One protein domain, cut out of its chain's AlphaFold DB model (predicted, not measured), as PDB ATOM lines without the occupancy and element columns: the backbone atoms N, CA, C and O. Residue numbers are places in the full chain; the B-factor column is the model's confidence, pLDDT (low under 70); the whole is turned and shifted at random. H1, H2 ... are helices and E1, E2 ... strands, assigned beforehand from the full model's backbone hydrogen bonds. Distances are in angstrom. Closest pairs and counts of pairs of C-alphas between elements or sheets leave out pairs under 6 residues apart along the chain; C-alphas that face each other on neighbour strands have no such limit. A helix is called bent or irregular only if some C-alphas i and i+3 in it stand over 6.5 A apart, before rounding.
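AT A GLANCE: This is residues 12 to 163 of the 167 residues of an uncharacterized protein of Burkholderia cenocepacia (UniProt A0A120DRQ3). At one end of a long rod sits a small head, a three-stranded sheet with H5 grazing it and H1 packed on H5; from this head the long helix H2 runs out to the far end. There H3 turns the chain back into H4, which crosses H2 as an X, and H3 joins the far ends of the two in a triangle that meets only at its corners and at the crossing. The printed part has 152 residues, with six named helices and three named strands in the order E1, E2, H1, H2, H3, H4, H5, E3, H6; the sheet's order is E2, E1, E3, antiparallel throughout, and the class is mostly helix. The whole is extended, with a radius of gyration of the C-alphas of 25.5 A and spans of 75 by 37 by 24 A.

IN THESE COORDINATES: The sheet holds E1, residues 12 to 15, beginning at C-alpha 12 at (-26.450, 0.730, -31.470), E2, residues 18 to 23, 14.8 A long, and E3, residues 153 to 156. H1 is residues 25 to 36, 16.4 A long. H2 is residues 39 to 78, from C-alpha 39 at (-16.937, 28.121, -28.994) to C-alpha 78 at (-71.485, 45.308, -32.086), 57.3 A; it is neither bent nor irregular, but only just: C-alphas 62 and 65 are 6.3 A apart. H3, residues 80 to 92, measures 18.3 A. H4, residues 94 to 123, measures 40.8 A and has a kink of 30 degrees near residue 117; it too is neither bent nor irregular, but only just, with C-alphas 114 and 117 at 6.2 A. H5 is residues 132 to 144, 18.3 A long. H6, residues 158 to 161, ends at C-alpha 161 at (-33.553, -2.431, -30.547).

HOW THE PARTS SIT: E1 is the inner strand. E1 and E2 form a hairpin at 140 degrees, with N 13 and O 21 within hydrogen-bond range at 2.8 A. E1 and E3 are antiparallel at 157 degrees, with N 14 and O 154 at 2.9 A. H5 only grazes the sheet with its residues 138 to 144, and H6 only grazes it with its residues 158 to 161. H1 is not on the sheet; its residues 31 to 36 touch H5 at a steep tilt of 54 degrees, opposite ways, the closest C-alphas being those of Arg 32 and Val 137 at 6.0 A. H2 is the hub, touching three helices. Its residues 41 to 45 touch residues 132 to 136 of H5, closest at the C-alphas of Gln 45 and Val 132, 6.1 A, with a tilt of 36 degrees, only just steep. Its residues 60 to 64 touch residues 108 to 112 of H4 at a steep tilt of 60 degrees, opposite ways, with the C-alphas of Val 64 and Ala 108 closest at 6.5 A. Its residues 72 to 76 touch residues 82 and 83 of H3, where the C-alphas of Ala 76 and Phe 83 are closest at 5.4 A. H3 and H4 touch only at the corner, closest at the C-alphas of Gly 90 and Leu 97, 5.1 A. H1 and H2 are close but not clearly touching, about perpendicular at 75 degrees, with the C-alphas of Thr 35 and Thr 41 closest at 7.3 A. H4 and H5 are apart. Every O i to N i+4 pair is within hydrogen-bond range in H1, H3 and H5, against 34 of 36 in H2 and 24 of 26 in H4; H6 is too short for such a pair.

THE WHOLE: The two C-alphas farthest apart, those of Gly 21 and Ser 92, are 75.6 A apart. The printed part has no cut. No link is long; those from H4 to H5 and from H5 to E3, eight residues each, are short, and the others are tight. The mean pLDDT of the printed part is 81.3, and residues 124 to 130 and 158 to 163 are under 70.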
ATOM      1  N   ILE A  12     -26.512   1.052 -30.045       82.94
ATOM      2  CA  ILE A  12     -26.450   0.730 -31.470       82.94
ATOM      3  C   ILE A  12     -26.768   2.001 -32.254       82.94
ATOM      4  O   ILE A  12     -27.735   2.713 -31.958       82.94
ATOM      5  N   VAL A  13     -25.936   2.295 -33.244       83.88
ATOM      6  CA  VAL A  13     -26.061   3.462 -34.110       83.88
ATOM      7  C   VAL A  13     -26.669   3.018 -35.429       83.88
ATOM      8  O   VAL A  13     -26.096   2.194 -36.139       83.88
ATOM      9  N   TYR A  14     -27.812   3.603 -35.764       84.12
ATOM     10  CA  TYR A  14     -28.463   3.424 -37.053       84.12
ATOM     11  C   TYR A  14     -28.283   4.678 -37.902       84.12
ATOM     12  O   TYR A  14     -28.414   5.797 -37.398       84.12
ATOM     13  N   ALA A  15     -28.012   4.491 -39.188       84.12
ATOM     14  CA  ALA A  15     -27.984   5.538 -40.195       84.12
ATOM     15  C   ALA A  15     -28.912   5.127 -41.338       84.12
ATOM     16  O   ALA A  15     -28.679   4.099 -41.966       84.12
ATOM     17  N   ASN A  16     -29.967   5.907 -41.595       83.06
ATOM     18  CA  ASN A  16     -31.004   5.555 -42.580       83.06
ATOM     19  C   ASN A  16     -31.544   4.124 -42.367       83.06
ATOM     20  O   ASN A  16     -31.592   3.329 -43.299       83.06
ATOM     21  N   ASP A  17     -31.863   3.786 -41.113       79.88
ATOM     22  CA  ASP A  17     -32.348   2.467 -40.669       79.88
ATOM     23  C   ASP A  17     -31.377   1.281 -40.835       79.88
ATOM     24  O   ASP A  17     -31.715   0.153 -40.480       79.88
ATOM     25  N   VAL A  18     -30.134   1.525 -41.256       81.81
ATOM     26  CA  VAL A  18     -29.075   0.508 -41.302       81.81
ATOM     27  C   VAL A  18     -28.199   0.615 -40.057       81.81
ATOM     28  O   VAL A  18     -27.752   1.707 -39.706       81.81
ATOM     29  N   GLU A  19     -27.937  -0.506 -39.379       85.50
ATOM     30  CA  GLU A  19     -26.950  -0.560 -38.294       85.50
ATOM     31  C   GLU A  19     -25.557  -0.283 -38.871       85.50
ATOM     32  O   GLU A  19     -25.061  -1.021 -39.718       85.50
ATOM     33  N   VAL A  20     -24.935   0.803 -38.420       84.56
ATOM     34  CA  VAL A  20     -23.630   1.259 -38.927       84.56
ATOM     35  C   VAL A  20     -22.509   1.135 -37.909       84.56
ATOM     36  O   VAL A  20     -21.338   1.299 -38.247       84.56
ATOM     37  N   GLY A  21     -22.846   0.859 -36.655       83.62
ATOM     38  CA  GLY A  21     -21.854   0.634 -35.621       83.62
ATOM     39  C   GLY A  21     -22.447   0.658 -34.229       83.62
ATOM     40  O   GLY A  21     -23.644   0.863 -34.026       83.62
ATOM     41  N   GLN A  22     -21.570   0.471 -33.256       84.69
ATOM     42  CA  GLN A  22     -21.920   0.476 -31.848       84.69
ATOM     43  C   GLN A  22     -21.016   1.462 -31.112       84.69
ATOM     44  O   GLN A  22     -19.856   1.649 -31.478       84.69
ATOM     45  N   MET A  23     -21.554   2.122 -30.092       84.44
ATOM     46  CA  MET A  23     -20.792   3.038 -29.246       84.44
ATOM     47  C   MET A  23     -21.111   2.805 -27.777       84.44
ATOM     48  O   MET A  23     -22.192   2.333 -27.423       84.44
ATOM     49  N   THR A  24     -20.184   3.180 -26.903       85.25
ATOM     50  CA  THR A  24     -20.479   3.228 -25.469       85.25
ATOM     51  C   THR A  24     -21.132   4.549 -25.087       85.25
ATOM     52  O   THR A  24     -20.941   5.579 -25.745       85.25
ATOM     53  N   VAL A  25     -21.866   4.555 -23.972       82.31
ATOM     54  CA  VAL A  25     -22.378   5.802 -23.385       82.31
ATOM     55  C   VAL A  25     -21.225   6.749 -23.030       82.31
ATOM     56  O   VAL A  25     -21.357   7.961 -23.208       82.31
ATOM     57  N   ALA A  26     -20.075   6.215 -22.607       82.06
ATOM     58  CA  ALA A  26     -18.880   7.006 -22.319       82.06
ATOM     59  C   ALA A  26     -18.354   7.748 -23.562       82.06
ATOM     60  O   ALA A  26     -18.037   8.937 -23.479       82.06
ATOM     61  N   ASP A  27     -18.327   7.094 -24.727       84.38
ATOM     62  CA  ASP A  27     -17.901   7.728 -25.980       84.38
ATOM     63  C   ASP A  27     -18.886   8.826 -26.409       84.38
ATOM     64  O   ASP A  27     -18.477   9.931 -26.779       84.38
ATOM     65  N   LEU A  28     -20.194   8.583 -26.266       83.69
ATOM     66  CA  LEU A  28     -21.221   9.595 -26.526       83.69
ATOM     67  C   LEU A  28     -21.077  10.811 -25.600       83.69
ATOM     68  O   LEU A  28     -21.190  11.956 -26.043       83.69
ATOM     69  N   GLN A  29     -20.821  10.583 -24.310       84.38
ATOM     70  CA  GLN A  29     -20.599  11.654 -23.341       84.38
ATOM     71  C   GLN A  29     -19.327  12.449 -23.651       84.38
ATOM     72  O   GLN A  29     -19.344  13.681 -23.567       84.38
ATOM     73  N   ALA A  30     -18.249  11.784 -24.075       86.81
ATOM     74  CA  ALA A  30     -17.025  12.447 -24.512       86.81
ATOM     75  C   ALA A  30     -17.276  13.349 -25.732       86.81
ATOM     76  O   ALA A  30     -16.890  14.520 -25.717       86.81
ATOM     77  N   ILE A  31     -18.009  12.859 -26.741       85.56
ATOM     78  CA  ILE A  31     -18.402  13.641 -27.925       85.56
ATOM     79  C   ILE A  31     -19.260  14.850 -27.529       85.56
ATOM     80  O   ILE A  31     -19.022  15.969 -27.997       85.56
ATOM     81  N   ARG A  32     -20.237  14.660 -26.634       85.50
ATOM     82  CA  ARG A  32     -21.081  15.747 -26.108       85.50
ATOM     83  C   ARG A  32     -20.255  16.813 -25.397       85.50
ATOM     84  O   ARG A  32     -20.425  17.997 -25.685       85.50
ATOM     85  N   LYS A  33     -19.327  16.406 -24.525       84.62
ATOM     86  CA  LYS A  33     -18.424  17.312 -23.800       84.62
ATOM     87  C   LYS A  33     -17.495  18.063 -24.749       84.62
ATOM     88  O   LYS A  33     -17.250  19.250 -24.561       84.62
ATOM     89  N   GLN A  34     -17.000  17.401 -25.791       83.94
ATOM     90  CA  GLN A  34     -16.144  18.035 -26.790       83.94
ATOM     91  C   GLN A  34     -16.919  19.037 -27.656       83.94
ATOM     92  O   GLN A  34     -16.393  20.099 -27.973       83.94
ATOM     93  N   THR A  35     -18.178  18.734 -27.985       81.62
ATOM     94  CA  THR A  35     -19.080  19.661 -28.690       81.62
ATOM     95  C   THR A  35     -19.389  20.889 -27.836       81.62
ATOM     96  O   THR A  35     -19.388  22.000 -28.351       81.62
ATOM     97  N   LEU A  36     -19.571  20.707 -26.521       78.62
ATOM     98  CA  LEU A  36     -19.741  21.814 -25.575       78.62
ATOM     99  C   LEU A  36     -18.484  22.678 -25.429       78.62
ATOM    100  O   LEU A  36     -18.607  23.840 -25.094       78.62
ATOM    101  N   ARG A  37     -17.273  22.166 -25.674       82.44
ATOM    102  CA  ARG A  37     -16.047  22.992 -25.628       82.44
ATOM    103  C   ARG A  37     -15.812  23.802 -26.906       82.44
ATOM    104  O   ARG A  37     -14.874  24.592 -26.953       82.44
ATOM    105  N   ASP A  38     -16.627  23.606 -27.939       82.50
ATOM    106  CA  ASP A  38     -16.494  24.313 -29.208       82.50
ATOM    107  C   ASP A  38     -17.211  25.669 -29.150       82.50
ATOM    108  O   ASP A  38     -18.440  25.749 -29.211       82.50
ATOM    109  N   TRP A  39     -16.430  26.747 -29.052       79.12
ATOM    110  CA  TRP A  39     -16.937  28.121 -28.994       79.12
ATOM    111  C   TRP A  39     -17.813  28.486 -30.203       79.12
ATOM    112  O   TRP A  39     -18.736  29.289 -30.067       79.12
ATOM    113  N   ARG A  40     -17.584  27.859 -31.367       81.06
ATOM    114  CA  ARG A  40     -18.384  28.088 -32.581       81.06
ATOM    115  C   ARG A  40     -19.818  27.596 -32.419       81.06
ATOM    116  O   ARG A  40     -20.736  28.167 -33.005       81.06
ATOM    117  N   THR A  41     -20.023  26.556 -31.610       78.62
ATOM    118  CA  THR A  41     -21.363  26.051 -31.283       78.62
ATOM    119  C   THR A  41     -22.130  27.083 -30.461       78.62
ATOM    120  O   THR A  41     -23.300  27.332 -30.740       78.62
ATOM    121  N   TYR A  42     -21.469  27.741 -29.502       76.88
ATOM    122  CA  TYR A  42     -22.095  28.791 -28.697       76.88
ATOM    123  C   TYR A  42     -22.449  30.025 -29.518       76.88
ATOM    124  O   TYR A  42     -23.571  30.514 -29.409       76.88
ATOM    125  N   THR A  43     -21.540  30.513 -30.365       81.44
ATOM    126  CA  THR A  43     -21.819  31.691 -31.201       81.44
ATOM    127  C   THR A  43     -22.928  31.419 -32.211       81.44
ATOM    128  O   THR A  43     -23.796  32.263 -32.408       81.44
ATOM    129  N   SER A  44     -22.967  30.215 -32.784       80.88
ATOM    130  CA  SER A  44     -24.044  29.801 -33.691       80.88
ATOM    131  C   SER A  44     -25.388  29.658 -32.970       80.88
ATOM    132  O   SER A  44     -26.418  30.064 -33.501       80.88
ATOM    133  N   GLN A  45     -25.397  29.123 -31.745       80.06
ATOM    134  CA  GLN A  45     -26.610  29.051 -30.930       80.06
ATOM    135  C   GLN A  45     -27.097  30.450 -30.534       80.06
ATOM    136  O   GLN A  45     -28.294  30.711 -30.598       80.06
ATOM    137  N   ALA A  46     -26.184  31.359 -30.181       80.25
ATOM    138  CA  ALA A  46     -26.512  32.750 -29.888       80.25
ATOM    139  C   ALA A  46     -27.106  33.456 -31.116       80.25
ATOM    140  O   ALA A  46     -28.167  34.064 -31.006       80.25
ATOM    141  N   ALA A  47     -26.491  33.307 -32.293       81.62
ATOM    142  CA  ALA A  47     -27.018  33.843 -33.546       81.62
ATOM    143  C   ALA A  47     -28.421  33.293 -33.855       81.62
ATOM    144  O   ALA A  47     -29.321  34.060 -34.173       81.62
ATOM    145  N   ASN A  48     -28.641  31.989 -33.669       82.38
ATOM    146  CA  ASN A  48     -29.956  31.378 -33.844       82.38
ATOM    147  C   ASN A  48     -30.993  31.912 -32.835       82.38
ATOM    148  O   ASN A  48     -32.130  32.180 -33.208       82.38
ATOM    149  N   CYS A  49     -30.612  32.134 -31.574       79.62
ATOM    150  CA  CYS A  49     -31.490  32.780 -30.595       79.62
ATOM    151  C   CYS A  49     -31.839  34.222 -31.003       79.62
ATOM    152  O   CYS A  49     -32.987  34.641 -30.852       79.62
ATOM    153  N   VAL A  50     -30.884  34.974 -31.557       82.00
ATOM    154  CA  VAL A  50     -31.131  36.321 -32.093       82.00
ATOM    155  C   VAL A  50     -32.091  36.262 -33.280       82.00
ATOM    156  O   VAL A  50     -33.081  36.987 -33.288       82.00
ATOM    157  N   THR A  51     -31.870  35.365 -34.243       81.81
ATOM    158  CA  THR A  51     -32.780  35.165 -35.381       81.81
ATOM    159  C   THR A  51     -34.183  34.779 -34.919       81.81
ATOM    160  O   THR A  51     -35.158  35.356 -35.393       81.81
ATOM    161  N   LEU A  52     -34.298  33.864 -33.954       80.38
ATOM    162  CA  LEU A  52     -35.574  33.492 -33.345       80.38
ATOM    163  C   LEU A  52     -36.273  34.717 -32.740       80.38
ATOM    164  O   LEU A  52     -37.456  34.936 -32.984       80.38
ATOM    165  N   THR A  53     -35.530  35.535 -31.994       79.94
ATOM    166  CA  THR A  53     -36.055  36.745 -31.348       79.94
ATOM    167  C   THR A  53     -36.544  37.756 -32.383       79.94
ATOM    168  O   THR A  53     -37.641  38.288 -32.246       79.94
ATOM    169  N   LEU A  54     -35.775  37.982 -33.451       83.75
ATOM    170  CA  LEU A  54     -36.156  38.872 -34.550       83.75
ATOM    171  C   LEU A  54     -37.388  38.359 -35.302       83.75
ATOM    172  O   LEU A  54     -38.273  39.146 -35.621       83.75
ATOM    173  N   ASN A  55     -37.485  37.050 -35.538       83.56
ATOM    174  CA  ASN A  55     -38.652  36.442 -36.177       83.56
ATOM    175  C   ASN A  55     -39.912  36.602 -35.320       83.56
ATOM    176  O   ASN A  55     -40.968  36.963 -35.841       83.56
ATOM    177  N   VAL A  56     -39.799  36.376 -34.008       81.31
ATOM    178  CA  VAL A  56     -40.893  36.586 -33.051       81.31
ATOM    179  C   VAL A  56     -41.294  38.060 -33.005       81.31
ATOM    180  O   VAL A  56     -42.479  38.367 -33.112       81.31
ATOM    181  N   ALA A  57     -40.329  38.976 -32.914       82.81
ATOM    182  CA  ALA A  57     -40.594  40.411 -32.913       82.81
ATOM    183  C   ALA A  57     -41.301  40.849 -34.204       82.81
ATOM    184  O   ALA A  57     -42.343  41.492 -34.137       82.81
ATOM    185  N   ASN A  58     -40.793  40.445 -35.370       85.19
ATOM    186  CA  ASN A  58     -41.400  40.758 -36.664       85.19
ATOM    187  C   ASN A  58     -42.844  40.242 -36.753       85.19
ATOM    188  O   ASN A  58     -43.735  40.916 -37.268       85.19
ATOM    189  N   ARG A  59     -43.098  39.056 -36.191       81.44
ATOM    190  CA  ARG A  59     -44.439  38.486 -36.135       81.44
ATOM    191  C   ARG A  59     -45.375  39.281 -35.229       81.44
ATOM    192  O   ARG A  59     -46.477  39.601 -35.656       81.44
ATOM    193  N   ILE A  60     -44.926  39.671 -34.037       81.88
ATOM    194  CA  ILE A  60     -45.684  40.553 -33.135       81.88
ATOM    195  C   ILE A  60     -46.005  41.881 -33.833       81.88
ATOM    196  O   ILE A  60     -47.157  42.308 -33.835       81.88
ATOM    197  N   PHE A  61     -45.012  42.510 -34.467       84.62
ATOM    198  CA  PHE A  61     -45.192  43.777 -35.182       84.62
ATOM    199  C   PHE A  61     -46.215  43.683 -36.317       84.62
ATOM    200  O   PHE A  61     -46.920  44.654 -36.573       84.62
ATOM    201  N   ARG A  62     -46.320  42.528 -36.981       84.69
ATOM    202  CA  ARG A  62     -47.310  42.291 -38.033       84.69
ATOM    203  C   ARG A  62     -48.691  41.941 -37.478       84.69
ATOM    204  O   ARG A  62     -49.692  42.446 -37.978       84.69
ATOM    205  N   ASP A  63     -48.754  41.075 -36.473       80.50
ATOM    206  CA  ASP A  63     -50.007  40.461 -36.030       80.50
ATOM    207  C   ASP A  63     -50.774  41.385 -35.056       80.50
ATOM    208  O   ASP A  63     -52.003  41.456 -35.114       80.50
ATOM    209  N   VAL A  64     -50.082  42.174 -34.219       83.94
ATOM    210  CA  VAL A  64     -50.724  43.098 -33.261       83.94
ATOM    211  C   VAL A  64     -51.608  44.148 -33.956       83.94
ATOM    212  O   VAL A  64     -52.770  44.265 -33.559       83.94
ATOM    213  N   PRO A  65     -51.161  44.882 -34.999       85.56
ATOM    214  CA  PRO A  65     -52.020  45.839 -35.704       85.56
ATOM    215  C   PRO A  65     -53.270  45.197 -36.315       85.56
ATOM    216  O   PRO A  65     -54.342  45.797 -36.294       85.56
ATOM    217  N   VAL A  66     -53.150  43.965 -36.820       85.69
ATOM    218  CA  VAL A  66     -54.277  43.217 -37.396       85.69
ATOM    219  C   VAL A  66     -55.306  42.883 -36.318       85.69
ATOM    220  O   VAL A  66     -56.497  43.112 -36.516       85.69
ATOM    221  N   VAL A  67     -54.864  42.398 -35.154       82.94
ATOM    222  CA  VAL A  67     -55.756  42.135 -34.014       82.94
ATOM    223  C   VAL A  67     -56.460  43.418 -33.573       82.94
ATOM    224  O   VAL A  67     -57.676  43.421 -33.395       82.94
ATOM    225  N   TRP A  68     -55.722  44.521 -33.449       85.19
ATOM    226  CA  TRP A  68     -56.284  45.821 -33.085       85.19
ATOM    227  C   TRP A  68     -57.341  46.312 -34.068       85.19
ATOM    228  O   TRP A  68     -58.403  46.765 -33.644       85.19
ATOM    229  N   PHE A  69     -57.072  46.187 -35.368       89.06
ATOM    230  CA  PHE A  69     -58.033  46.527 -36.409       89.06
ATOM    231  C   PHE A  69     -59.352  45.772 -36.210       89.06
ATOM    232  O   PHE A  69     -60.418  46.388 -36.179       89.06
ATOM    233  N   TRP A  70     -59.287  44.456 -35.990       88.62
ATOM    234  CA  TRP A  70     -60.483  43.641 -35.784       88.62
ATOM    235  C   TRP A  70     -61.206  43.942 -34.470       88.62
ATOM    236  O   TRP A  70     -62.435  43.962 -34.453       88.62
ATOM    237  N   VAL A  71     -60.480  44.232 -33.387       85.81
ATOM    238  CA  VAL A  71     -61.081  44.649 -32.108       85.81
ATOM    239  C   VAL A  71     -61.842  45.966 -32.266       85.81
ATOM    240  O   VAL A  71     -62.984  46.069 -31.820       85.81
ATOM    241  N   ILE A  72     -61.245  46.958 -32.933       87.69
ATOM    242  CA  ILE A  72     -61.888  48.254 -33.184       87.69
ATOM    243  C   ILE A  72     -63.114  48.077 -34.086       87.69
ATOM    244  O   ILE A  72     -64.179  48.608 -33.775       87.69
ATOM    245  N   ALA A  73     -62.992  47.302 -35.168       90.06
ATOM    246  CA  ALA A  73     -64.104  47.018 -36.070       90.06
ATOM    247  C   ALA A  73     -65.264  46.319 -35.339       90.06
ATOM    248  O   ALA A  73     -66.419  46.717 -35.483       90.06
ATOM    249  N   ALA A  74     -64.967  45.323 -34.501       89.75
ATOM    250  CA  ALA A  74     -65.971  44.628 -33.701       89.75
ATOM    251  C   ALA A  74     -66.649  45.559 -32.682       89.75
ATOM    252  O   ALA A  74     -67.870  45.517 -32.535       89.75
ATOM    253  N   LEU A  75     -65.891  46.434 -32.012       88.81
ATOM    254  CA  LEU A  75     -66.461  47.447 -31.119       88.81
ATOM    255  C   LEU A  75     -67.401  48.389 -31.872       88.81
ATOM    256  O   LEU A  75     -68.505  48.638 -31.399       88.81
ATOM    257  N   ALA A  76     -67.002  48.867 -33.051       90.00
ATOM    258  CA  ALA A  76     -67.827  49.755 -33.861       90.00
ATOM    259  C   ALA A  76     -69.134  49.085 -34.325       90.00
ATOM    260  O   ALA A  76     -70.187  49.718 -34.290       90.00
ATOM    261  N   LEU A  77     -69.079  47.808 -34.721       93.88
ATOM    262  CA  LEU A  77     -70.232  47.076 -35.257       93.88
ATOM    263  C   LEU A  77     -71.193  46.570 -34.175       93.88
ATOM    264  O   LEU A  77     -72.406  46.683 -34.332       93.88
ATOM    265  N   PHE A  78     -70.669  46.004 -33.086       95.00
ATOM    266  CA  PHE A  78     -71.485  45.308 -32.086       95.00
ATOM    267  C   PHE A  78     -71.750  46.137 -30.826       95.00
ATOM    268  O   PHE A  78     -72.733  45.892 -30.128       95.00
ATOM    269  N   ARG A  79     -70.894  47.119 -30.506       93.06
ATOM    270  CA  ARG A  79     -71.038  47.970 -29.313       93.06
ATOM    271  C   ARG A  79     -70.650  49.428 -29.611       93.06
ATOM    272  O   ARG A  79     -69.697  49.945 -29.018       93.06
ATOM    273  N   PRO A  80     -71.405  50.126 -30.477       88.81
ATOM    274  CA  PRO A  80     -71.058  51.470 -30.945       88.81
ATOM    275  C   PRO A  80     -70.887  52.490 -29.807       88.81
ATOM    276  O   PRO A  80     -70.054  53.387 -29.906       88.81
ATOM    277  N   SER A  81     -71.600  52.324 -28.687       89.19
ATOM    278  CA  SER A  81     -71.410  53.147 -27.486       89.19
ATOM    279  C   SER A  81     -70.010  53.015 -26.879       89.19
ATOM    280  O   SER A  81     -69.420  54.021 -26.496       89.19
ATOM    281  N   GLY A  82     -69.440  51.806 -26.850       85.19
ATOM    282  CA  GLY A  82     -68.072  51.578 -26.377       85.19
ATOM    283  C   GLY A  82     -67.016  52.158 -27.323       85.19
ATOM    284  O   GLY A  82     -65.989  52.657 -26.871       85.19
ATOM    285  N   PHE A  83     -67.284  52.152 -28.632       86.44
ATOM    286  CA  PHE A  83     -66.425  52.820 -29.614       86.44
ATOM    287  C   PHE A  83     -66.430  54.346 -29.426       86.44
ATOM    288  O   PHE A  83     -65.367  54.965 -29.366       86.44
ATOM    289  N   LEU A  84     -67.608  54.955 -29.262       88.56
ATOM    290  CA  LEU A  84     -67.738  56.395 -29.008       88.56
ATOM    291  C   LEU A  84     -67.069  56.818 -27.694       88.56
ATOM    292  O   LEU A  84     -66.416  57.861 -27.647       88.56
ATOM    293  N   GLU A  85     -67.182  56.006 -26.643       85.62
ATOM    294  CA  GLU A  85     -66.493  56.234 -25.370       85.62
ATOM    295  C   GLU A  85     -64.966  56.241 -25.552       85.62
ATOM    296  O   GLU A  85     -64.294  57.163 -25.090       85.62
ATOM    297  N   MET A  86     -64.421  55.284 -26.309       83.56
ATOM    298  CA  MET A  86     -62.989  55.213 -26.622       83.56
ATOM    299  C   MET A  86     -62.495  56.459 -27.377       83.56
ATOM    300  O   MET A  86     -61.472  57.038 -27.010       83.56
ATOM    301  N   VAL A  87     -63.239  56.904 -28.396       85.88
ATOM    302  CA  VAL A  87     -62.934  58.125 -29.167       85.88
ATOM    303  C   VAL A  87     -62.983  59.361 -28.267       85.88
ATOM    304  O   VAL A  87     -62.082  60.198 -28.301       85.88
ATOM    305  N   THR A  88     -64.001  59.454 -27.411       88.12
ATOM    306  CA  THR A  88     -64.190  60.589 -26.496       88.12
ATOM    307  C   THR A  88     -63.068  60.667 -25.459       88.12
ATOM    308  O   THR A  88     -62.535  61.748 -25.207       88.12
ATOM    309  N   ILE A  89     -62.651  59.531 -24.889       83.56
ATOM    310  CA  ILE A  89     -61.485  59.452 -23.993       83.56
ATOM    311  C   ILE A  89     -60.217  59.895 -24.729       83.56
ATOM    312  O   ILE A  89     -59.426  60.658 -24.175       83.56
ATOM    313  N   GLY A  90     -60.048  59.466 -25.984       84.25
ATOM    314  CA  GLY A  90     -58.911  59.844 -26.818       84.25
ATOM    315  C   GLY A  90     -58.785  61.348 -27.046       84.25
ATOM    316  O   GLY A  90     -57.686  61.892 -26.958       84.25
ATOM    317  N   LEU A  91     -59.910  62.023 -27.280       85.56
ATOM    318  CA  LEU A  91     -59.962  63.468 -27.513       85.56
ATOM    319  C   LEU A  91     -59.839  64.293 -26.223       85.56
ATOM    320  O   LEU A  91     -59.290  65.391 -26.247       85.56
ATOM    321  N   SER A  92     -60.355  63.784 -25.101       87.62
ATOM    322  CA  SER A  92     -60.451  64.538 -23.840       87.62
ATOM    323  C   SER A  92     -59.258  64.349 -22.903       87.62
ATOM    324  O   SER A  92     -58.987  65.214 -22.070       87.62
ATOM    325  N   SER A  93     -58.536  63.230 -22.999       87.62
ATOM    326  CA  SER A  93     -57.400  62.952 -22.121       87.62
ATOM    327  C   SER A  93     -56.354  62.070 -22.810       87.62
ATOM    328  O   SER A  93     -56.401  60.839 -22.704       87.62
ATOM    329  N   PRO A  94     -55.337  62.686 -23.442       83.00
ATOM    330  CA  PRO A  94     -54.225  61.963 -24.060       83.00
ATOM    331  C   PRO A  94     -53.517  61.007 -23.088       83.00
ATOM    332  O   PRO A  94     -53.100  59.917 -23.472       83.00
ATOM    333  N   THR A  95     -53.442  61.368 -21.804       87.62
ATOM    334  CA  THR A  95     -52.850  60.524 -20.758       87.62
ATOM    335  C   THR A  95     -53.659  59.251 -20.512       87.62
ATOM    336  O   THR A  95     -53.081  58.168 -20.419       87.62
ATOM    337  N   ARG A  96     -54.995  59.345 -20.439       81.44
ATOM    338  CA  ARG A  96     -55.859  58.160 -20.284       81.44
ATOM    339  C   ARG A  96     -55.834  57.287 -21.532       81.44
ATOM    340  O   ARG A  96     -55.816  56.067 -21.407       81.44
ATOM    341  N   LEU A  97     -55.764  57.900 -22.715       82.50
ATOM    342  CA  LEU A  97     -55.587  57.173 -23.969       82.50
ATOM    343  C   LEU A  97     -54.271  56.385 -23.980       82.50
ATOM    344  O   LEU A  97     -54.275  55.201 -24.296       82.50
ATOM    345  N   ALA A  98     -53.160  57.011 -23.579       84.94
ATOM    346  CA  ALA A  98     -51.858  56.353 -23.506       84.94
ATOM    347  C   ALA A  98     -51.848  55.189 -22.501       84.94
ATOM    348  O   ALA A  98     -51.287  54.129 -22.789       84.94
ATOM    349  N   GLN A  99     -52.499  55.347 -21.345       86.12
ATOM    350  CA  GLN A  99     -52.656  54.267 -20.366       86.12
ATOM    351  C   GLN A  99     -53.488  53.110 -20.922       86.12
ATOM    352  O   GLN A  99     -53.043  51.965 -20.863       86.12
ATOM    353  N   ALA A 100     -54.653  53.399 -21.512       80.62
ATOM    354  CA  ALA A 100     -55.503  52.385 -22.128       80.62
ATOM    355  C   ALA A 100     -54.747  51.632 -23.230       80.62
ATOM    356  O   ALA A 100     -54.713  50.403 -23.207       80.62
ATOM    357  N   PHE A 101     -54.059  52.363 -24.115       83.19
ATOM    358  CA  PHE A 101     -53.235  51.797 -25.180       83.19
ATOM    359  C   PHE A 101     -52.131  50.889 -24.626       83.19
ATOM    360  O   PHE A 101     -51.964  49.765 -25.098       83.19
ATOM    361  N   THR A 102     -51.432  51.328 -23.577       87.31
ATOM    362  CA  THR A 102     -50.375  50.545 -22.917       87.31
ATOM    363  C   THR A 102     -50.917  49.234 -22.352       87.31
ATOM    364  O   THR A 102     -50.339  48.181 -22.611       87.31
ATOM    365  N   VAL A 103     -52.047  49.268 -21.637       86.19
ATOM    366  CA  VAL A 103     -52.684  48.062 -21.077       86.19
ATOM    367  C   VAL A 103     -53.100  47.102 -22.191       86.19
ATOM    368  O   VAL A 103     -52.817  45.906 -22.124       86.19
ATOM    369  N   SER A 104     -53.716  47.609 -23.258       79.00
ATOM    370  CA  SER A 104     -54.093  46.778 -24.407       79.00
ATOM    371  C   SER A 104     -52.893  46.223 -25.176       79.00
ATOM    372  O   SER A 104     -52.951  45.090 -25.648       79.00
ATOM    373  N   LEU A 105     -51.783  46.964 -25.269       83.44
ATOM    374  CA  LEU A 105     -50.545  46.473 -25.872       83.44
ATOM    375  C   LEU A 105     -49.931  45.356 -25.021       83.44
ATOM    376  O   LEU A 105     -49.539  44.328 -25.565       83.44
ATOM    377  N   GLN A 106     -49.899  45.517 -23.696       86.19
ATOM    378  CA  GLN A 106     -49.453  44.474 -22.768       86.19
ATOM    379  C   GLN A 106     -50.308  43.209 -22.896       86.19
ATOM    380  O   GLN A 106     -49.764  42.108 -22.972       86.19
ATOM    381  N   LEU A 107     -51.633  43.361 -22.989       83.25
ATOM    382  CA  LEU A 107     -52.544  42.241 -23.200       83.25
ATOM    383  C   LEU A 107     -52.298  41.556 -24.552       83.25
ATOM    384  O   LEU A 107     -52.203  40.333 -24.605       83.25
ATOM    385  N   ALA A 108     -52.143  42.320 -25.636       79.88
ATOM    386  CA  ALA A 108     -51.859  41.774 -26.964       79.88
ATOM    387  C   ALA A 108     -50.515  41.027 -27.001       79.88
ATOM    388  O   ALA A 108     -50.427  39.937 -27.569       79.88
ATOM    389  N   LEU A 109     -49.482  41.571 -26.351       81.44
ATOM    390  CA  LEU A 109     -48.184  40.916 -26.194       81.44
ATOM    391  C   LEU A 109     -48.307  39.614 -25.402       81.44
ATOM    392  O   LEU A 109     -47.768  38.596 -25.828       81.44
ATOM    393  N   PHE A 110     -49.044  39.623 -24.289       83.69
ATOM    394  CA  PHE A 110     -49.277  38.438 -23.467       83.69
ATOM    395  C   PHE A 110     -50.019  37.341 -24.243       83.69
ATOM    396  O   PHE A 110     -49.573  36.194 -24.270       83.69
ATOM    397  N   LEU A 111     -51.098  37.694 -24.946       80.56
ATOM    398  CA  LEU A 111     -51.850  36.758 -25.783       80.56
ATOM    399  C   LEU A 111     -50.994  36.197 -26.924       80.56
ATOM    400  O   LEU A 111     -51.033  34.997 -27.180       80.56
ATOM    401  N   THR A 112     -50.174  37.033 -27.565       75.94
ATOM    402  CA  THR A 112     -49.263  36.584 -28.629       75.94
ATOM    403  C   THR A 112     -48.183  35.653 -28.077       75.94
ATOM    404  O   THR A 112     -47.916  34.605 -28.659       75.94
ATOM    405  N   ALA A 113     -47.602  35.978 -26.919       78.38
ATOM    406  CA  ALA A 113     -46.608  35.139 -26.256       78.38
ATOM    407  C   ALA A 113     -47.163  33.755 -25.883       78.38
ATOM    408  O   ALA A 113     -46.433  32.771 -25.969       78.38
ATOM    409  N   ILE A 114     -48.448  33.669 -25.520       83.19
ATOM    410  CA  ILE A 114     -49.137  32.395 -25.287       83.19
ATOM    411  C   ILE A 114     -49.424  31.676 -26.607       83.19
ATOM    412  O   ILE A 114     -49.191  30.475 -26.697       83.19
ATOM    413  N   ALA A 115     -49.904  32.381 -27.634       80.19
ATOM    414  CA  ALA A 115     -50.310  31.784 -28.906       80.19
ATOM    415  C   ALA A 115     -49.140  31.177 -29.700       80.19
ATOM    416  O   ALA A 115     -49.303  30.129 -30.325       80.19
ATOM    417  N   LEU A 116     -47.952  31.790 -29.654       77.12
ATOM    418  CA  LEU A 116     -46.779  31.343 -30.418       77.12
ATOM    419  C   LEU A 116     -46.349  29.889 -30.104       77.12
ATOM    420  O   LEU A 116     -46.128  29.127 -31.047       77.12
ATOM    421  N   PRO A 117     -46.254  29.443 -28.832       77.38
ATOM    422  CA  PRO A 117     -46.046  28.036 -28.489       77.38
ATOM    423  C   PRO A 117     -47.094  27.085 -29.072       77.38
ATOM    424  O   PRO A 117     -46.729  26.028 -29.590       77.38
ATOM    425  N   PHE A 118     -48.381  27.450 -29.015       81.50
ATOM    426  CA  PHE A 118     -49.458  26.620 -29.564       81.50
ATOM    427  C   PHE A 118     -49.346  26.502 -31.083       81.50
ATOM    428  O   PHE A 118     -49.440  25.404 -31.629       81.50
ATOM    429  N   GLU A 119     -49.075  27.612 -31.767       77.81
ATOM    430  CA  GLU A 119     -48.878  27.604 -33.211       77.81
ATOM    431  C   GLU A 119     -47.656  26.770 -33.613       77.81
ATOM    432  O   GLU A 119     -47.735  25.989 -34.560       77.81
ATOM    433  N   SER A 120     -46.547  26.869 -32.877       74.75
ATOM    434  CA  SER A 120     -45.360  26.025 -33.084       74.75
ATOM    435  C   SER A 120     -45.675  24.537 -32.918       74.75
ATOM    436  O   SER A 120     -45.238  23.713 -33.728       74.75
ATOM    437  N   ALA A 121     -46.469  24.187 -31.902       78.50
ATOM    438  CA  ALA A 121     -46.861  22.809 -31.637       78.50
ATOM    439  C   ALA A 121     -47.749  22.227 -32.750       78.50
ATOM    440  O   ALA A 121     -47.577  21.066 -33.110       78.50
ATOM    441  N   ILE A 122     -48.663  23.029 -33.308       80.94
ATOM    442  CA  ILE A 122     -49.634  22.583 -34.320       80.94
ATOM    443  C   ILE A 122     -49.056  22.629 -35.743       80.94
ATOM    444  O   ILE A 122     -49.233  21.695 -36.515       80.94
ATOM    445  N   SER A 123     -48.369  23.712 -36.112       70.25
ATOM    446  CA  SER A 123     -47.905  23.945 -37.491       70.25
ATOM    447  C   SER A 123     -46.539  23.326 -37.802       70.25
ATOM    448  O   SER A 123     -46.062  23.419 -38.933       70.25
ATOM    449  N   HIS A 124     -45.866  22.758 -36.794       60.50
ATOM    450  CA  HIS A 124     -44.460  22.348 -36.845       60.50
ATOM    451  C   HIS A 124     -43.484  23.462 -37.285       60.50
ATOM    452  O   HIS A 124     -42.306  23.188 -37.542       60.50
ATOM    453  N   GLN A 125     -43.926  24.725 -37.349       59.88
ATOM    454  CA  GLN A 125     -43.065  25.854 -37.674       59.88
ATOM    455  C   GLN A 125     -42.138  26.138 -36.496       59.88
ATOM    456  O   GLN A 125     -42.530  26.684 -35.471       59.88
ATOM    457  N   ARG A 126     -40.857  25.805 -36.655       64.25
ATOM    458  CA  ARG A 126     -39.848  25.989 -35.603       64.25
ATOM    459  C   ARG A 126     -39.365  27.435 -35.446       64.25
ATOM    460  O   ARG A 126     -38.333  27.640 -34.827       64.25
ATOM    461  N   PHE A 127     -40.038  28.428 -36.033       63.44
ATOM    462  CA  PHE A 127     -39.596  29.838 -36.064       63.44
ATOM    463  C   PHE A 127     -38.117  30.034 -36.476       63.44
ATOM    464  O   PHE A 127     -37.470  31.009 -36.093       63.44
ATOM    465  N   GLY A 128     -37.568  29.097 -37.259       62.56
ATOM    466  CA  GLY A 128     -36.153  29.071 -37.643       62.56
ATOM    467  C   GLY A 128     -35.196  28.499 -36.588       62.56
ATOM    468  O   GLY A 128     -34.002  28.437 -36.853       62.56
ATOM    469  N   PHE A 129     -35.681  28.032 -35.432       66.81
ATOM    470  CA  PHE A 129     -34.851  27.425 -34.398       66.81
ATOM    471  C   PHE A 129     -34.202  26.129 -34.895       66.81
ATOM    472  O   PHE A 129     -34.842  25.080 -35.029       66.81
ATOM    473  N   VAL A 130     -32.891  26.194 -35.108       69.88
ATOM    474  CA  VAL A 130     -32.043  25.031 -35.373       69.88
ATOM    475  C   VAL A 130     -31.306  24.622 -34.100       69.88
ATOM    476  O   VAL A 130     -30.572  25.407 -33.506       69.88
ATOM    477  N   ASN A 131     -31.436  23.363 -33.679       73.69
ATOM    478  CA  ASN A 131     -30.619  22.848 -32.582       73.69
ATOM    479  C   ASN A 131     -29.183  22.583 -33.076       73.69
ATOM    480  O   ASN A 131     -28.841  21.472 -33.495       73.69
ATOM    481  N   VAL A 132     -28.349  23.628 -33.054       78.00
ATOM    482  CA  VAL A 132     -26.962  23.581 -33.541       78.00
ATOM    483  C   VAL A 132     -26.110  22.638 -32.689       78.00
ATOM    484  O   VAL A 132     -25.196  21.995 -33.202       78.00
ATOM    485  N   TYR A 133     -26.446  22.478 -31.407       78.62
ATOM    486  CA  TYR A 133     -25.777  21.528 -30.527       78.62
ATOM    487  C   TYR A 133     -25.983  20.079 -30.984       78.62
ATOM    488  O   TYR A 133     -25.013  19.345 -31.181       78.62
ATOM    489  N   SER A 134     -27.232  19.670 -31.224       77.31
ATOM    490  CA  SER A 134     -27.541  18.338 -31.758       77.31
ATOM    491  C   SER A 134     -26.907  18.120 -33.132       77.31
ATOM    492  O   SER A 134     -26.378  17.040 -33.389       77.31
ATOM    493  N   ALA A 135     -26.883  19.145 -33.989       80.75
ATOM    494  CA  ALA A 135     -26.188  19.082 -35.272       80.75
ATOM    495  C   ALA A 135     -24.668  18.872 -35.102       80.75
ATOM    496  O   ALA A 135     -24.079  18.050 -35.804       80.75
ATOM    497  N   GLY A 136     -24.038  19.554 -34.139       81.88
ATOM    498  CA  GLY A 136     -22.621  19.397 -33.808       81.88
ATOM    499  C   GLY A 136     -22.280  18.007 -33.263       81.88
ATOM    500  O   GLY A 136     -21.312  17.390 -33.715       81.88
ATOM    501  N   VAL A 137     -23.108  17.476 -32.356       83.44
ATOM    502  CA  VAL A 137     -22.970  16.103 -31.839       83.44
ATOM    503  C   VAL A 137     -23.112  15.093 -32.978       83.44
ATOM    504  O   VAL A 137     -22.237  14.247 -33.154       83.44
ATOM    505  N   ASN A 138     -24.153  15.220 -33.804       83.69
ATOM    506  CA  ASN A 138     -24.386  14.330 -34.943       83.69
ATOM    507  C   ASN A 138     -23.232  14.376 -35.947       83.69
ATOM    508  O   ASN A 138     -22.777  13.332 -36.405       83.69
ATOM    509  N   ARG A 139     -22.696  15.564 -36.250       83.94
ATOM    510  CA  ARG A 139     -21.524  15.714 -37.125       83.94
ATOM    511  C   ARG A 139     -20.317  14.944 -36.591       83.94
ATOM    512  O   ARG A 139     -19.659  14.255 -37.364       83.94
ATOM    513  N   ARG A 140     -20.033  15.031 -35.289       83.88
ATOM    514  CA  ARG A 140     -18.905  14.311 -34.672       83.88
ATOM    515  C   ARG A 140     -19.128  12.800 -34.634       83.88
ATOM    516  O   ARG A 140     -18.185  12.059 -34.885       83.88
ATOM    517  N   ILE A 141     -20.361  12.342 -34.399       84.81
ATOM    518  CA  ILE A 141     -20.713  10.916 -34.504       84.81
ATOM    519  C   ILE A 141     -20.475  10.414 -35.933       84.81
ATOM    520  O   ILE A 141     -19.832   9.384 -36.121       84.81
ATOM    521  N   ARG A 142     -20.917  11.166 -36.951       85.25
ATOM    522  CA  ARG A 142     -20.671  10.819 -38.360       85.25
ATOM    523  C   ARG A 142     -19.186  10.775 -38.689       85.25
ATOM    524  O   ARG A 142     -18.760   9.865 -39.382       85.25
ATOM    525  N   GLN A 143     -18.390  11.712 -38.177       85.31
ATOM    526  CA  GLN A 143     -16.936  11.697 -38.365       85.31
ATOM    527  C   GLN A 143     -16.283  10.474 -37.713       85.31
ATOM    528  O   GLN A 143     -15.434   9.844 -38.338       85.31
ATOM    529  N   ALA A 144     -16.701  10.107 -36.498       84.88
ATOM    530  CA  ALA A 144     -16.187   8.929 -35.800       84.88
ATOM    531  C   ALA A 144     -16.520   7.621 -36.539       84.88
ATOM    532  O   ALA A 144     -15.688   6.721 -36.600       84.88
ATOM    533  N   LEU A 145     -17.712   7.540 -37.139       84.12
ATOM    534  CA  LEU A 145     -18.214   6.357 -37.849       84.12
ATOM    535  C   LEU A 145     -18.037   6.426 -39.378       84.12
ATOM    536  O   LEU A 145     -18.519   5.548 -40.086       84.12
ATOM    537  N   LYS A 146     -17.359   7.460 -39.896       85.25
ATOM    538  CA  LYS A 146     -17.152   7.718 -41.336       85.25
ATOM    539  C   LYS A 146     -18.448   7.695 -42.169       85.25
ATOM    540  O   LYS A 146     -18.477   7.172 -43.279       85.25
ATOM    541  N   LEU A 147     -19.519   8.273 -41.632       83.75
ATOM    542  CA  LEU A 147     -20.841   8.284 -42.260       83.75
ATOM    543  C   LEU A 147     -21.047   9.491 -43.190       83.75
ATOM    544  O   LEU A 147     -20.494  10.565 -42.927       83.75
ATOM    545  N   PRO A 148     -21.897   9.355 -44.229       82.19
ATOM    546  CA  PRO A 148     -22.294  10.467 -45.091       82.19
ATOM    547  C   PRO A 148     -22.985  11.605 -44.326       82.19
ATOM    548  O   PRO A 148     -23.625  11.400 -43.294       82.19
ATOM    549  N   VAL A 149     -22.898  12.826 -44.863       72.94
ATOM    550  CA  VAL A 149     -23.438  14.044 -44.230       72.94
ATOM    551  C   VAL A 149     -24.972  14.056 -44.152       72.94
ATOM    552  O   VAL A 149     -25.514  14.706 -43.263       72.94
ATOM    553  N   ASP A 150     -25.681  13.285 -44.972       74.19
ATOM    554  CA  ASP A 150     -27.151  13.331 -45.024       74.19
ATOM    555  C   ASP A 150     -27.846  12.170 -44.305       74.19
ATOM    556  O   ASP A 150     -29.069  12.067 -44.318       74.19
ATOM    557  N   SER A 151     -27.103  11.296 -43.623       72.25
ATOM    558  CA  SER A 151     -27.712  10.116 -43.014       72.25
ATOM    559  C   SER A 151     -28.490  10.453 -41.735       72.25
ATOM    560  O   SER A 151     -27.924  11.016 -40.786       72.25
ATOM    561  N   ALA A 152     -29.769  10.082 -41.669       77.94
ATOM    562  CA  ALA A 152     -30.597  10.208 -40.475       77.94
ATOM    563  C   ALA A 152     -30.065   9.274 -39.381       77.94
ATOM    564  O   ALA A 152     -30.094   8.054 -39.533       77.94
ATOM    565  N   LEU A 153     -29.534   9.854 -38.300       79.81
ATOM    566  CA  LEU A 153     -28.943   9.100 -37.198       79.81
ATOM    567  C   LEU A 153     -29.972   8.806 -36.115       79.81
ATOM    568  O   LEU A 153     -30.605   9.726 -35.593       79.81
ATOM    569  N   VAL A 154     -30.059   7.541 -35.714       82.06
ATOM    570  CA  VAL A 154     -30.837   7.111 -34.550       82.06
ATOM    571  C   VAL A 154     -29.940   6.297 -33.630       82.06
ATOM    572  O   VAL A 154     -29.336   5.307 -34.035       82.06
ATOM    573  N   LEU A 155     -29.850   6.729 -32.374       81.19
ATOM    574  CA  LEU A 155     -29.159   6.004 -31.313       81.19
ATOM    575  C   LEU A 155     -30.196   5.190 -30.548       81.19
ATOM    576  O   LEU A 155     -31.136   5.759 -29.996       81.19
ATOM    577  N   VAL A 156     -30.030   3.870 -30.518       82.12
ATOM    578  CA  VAL A 156     -30.963   2.962 -29.848       82.12
ATOM    579  C   VAL A 156     -30.210   2.163 -28.797       82.12
ATOM    580  O   VAL A 156     -29.174   1.562 -29.073       82.12
ATOM    581  N   HIS A 157     -30.741   2.138 -27.577       76.62
ATOM    582  CA  HIS A 157     -30.224   1.247 -26.546       76.62
ATOM    583  C   HIS A 157     -30.517  -0.218 -26.948       76.62
ATOM    584  O   HIS A 157     -31.648  -0.501 -27.346       76.62
ATOM    585  N   PRO A 158     -29.580  -1.173 -26.807       68.56
ATOM    586  CA  PRO A 158     -29.734  -2.565 -27.239       68.56
ATOM    587  C   PRO A 158     -31.024  -3.226 -26.738       68.56
ATOM    588  O   PRO A 158     -31.692  -3.932 -27.485       68.56
ATOM    589  N   ARG A 159     -31.434  -2.917 -25.498       65.69
ATOM    590  CA  ARG A 159     -32.697  -3.398 -24.895       65.69
ATOM    591  C   ARG A 159     -33.972  -2.953 -25.628       65.69
ATOM    592  O   ARG A 159     -35.005  -3.581 -25.452       65.69
ATOM    593  N   LEU A 160     -33.915  -1.868 -26.400       64.44
ATOM    594  CA  LEU A 160     -35.040  -1.324 -27.169       64.44
ATOM    595  C   LEU A 160     -34.939  -1.657 -28.664       64.44
ATOM    596  O   LEU A 160     -35.944  -1.620 -29.368       64.44
ATOM    597  N   ALA A 161     -33.751  -2.020 -29.157       59.75
ATOM    598  CA  ALA A 161     -33.553  -2.431 -30.547       59.75
ATOM    599  C   ALA A 161     -34.268  -3.757 -30.868       59.75
ATOM    600  O   ALA A 161     -34.749  -3.949 -31.984       59.75
ATOM    601  N   THR A 162     -34.413  -4.644 -29.878       57.81
ATOM    602  CA  THR A 162     -35.138  -5.919 -30.005       57.81
ATOM    603  C   THR A 162     -36.646  -5.753 -30.215       57.81
ATOM    604  O   THR A 162     -37.280  -6.669 -30.723       57.81
ATOM    605  N   LEU A 163     -37.219  -4.587 -29.890       57.91
ATOM    606  CA  LEU A 163     -38.642  -4.281 -30.095       57.91
ATOM    607  C   LEU A 163     -38.945  -3.709 -31.490       57.91
ATOM    608  O   LEU A 163     -40.106  -3.646 -31.880       57.91
TER     609      LEU A 163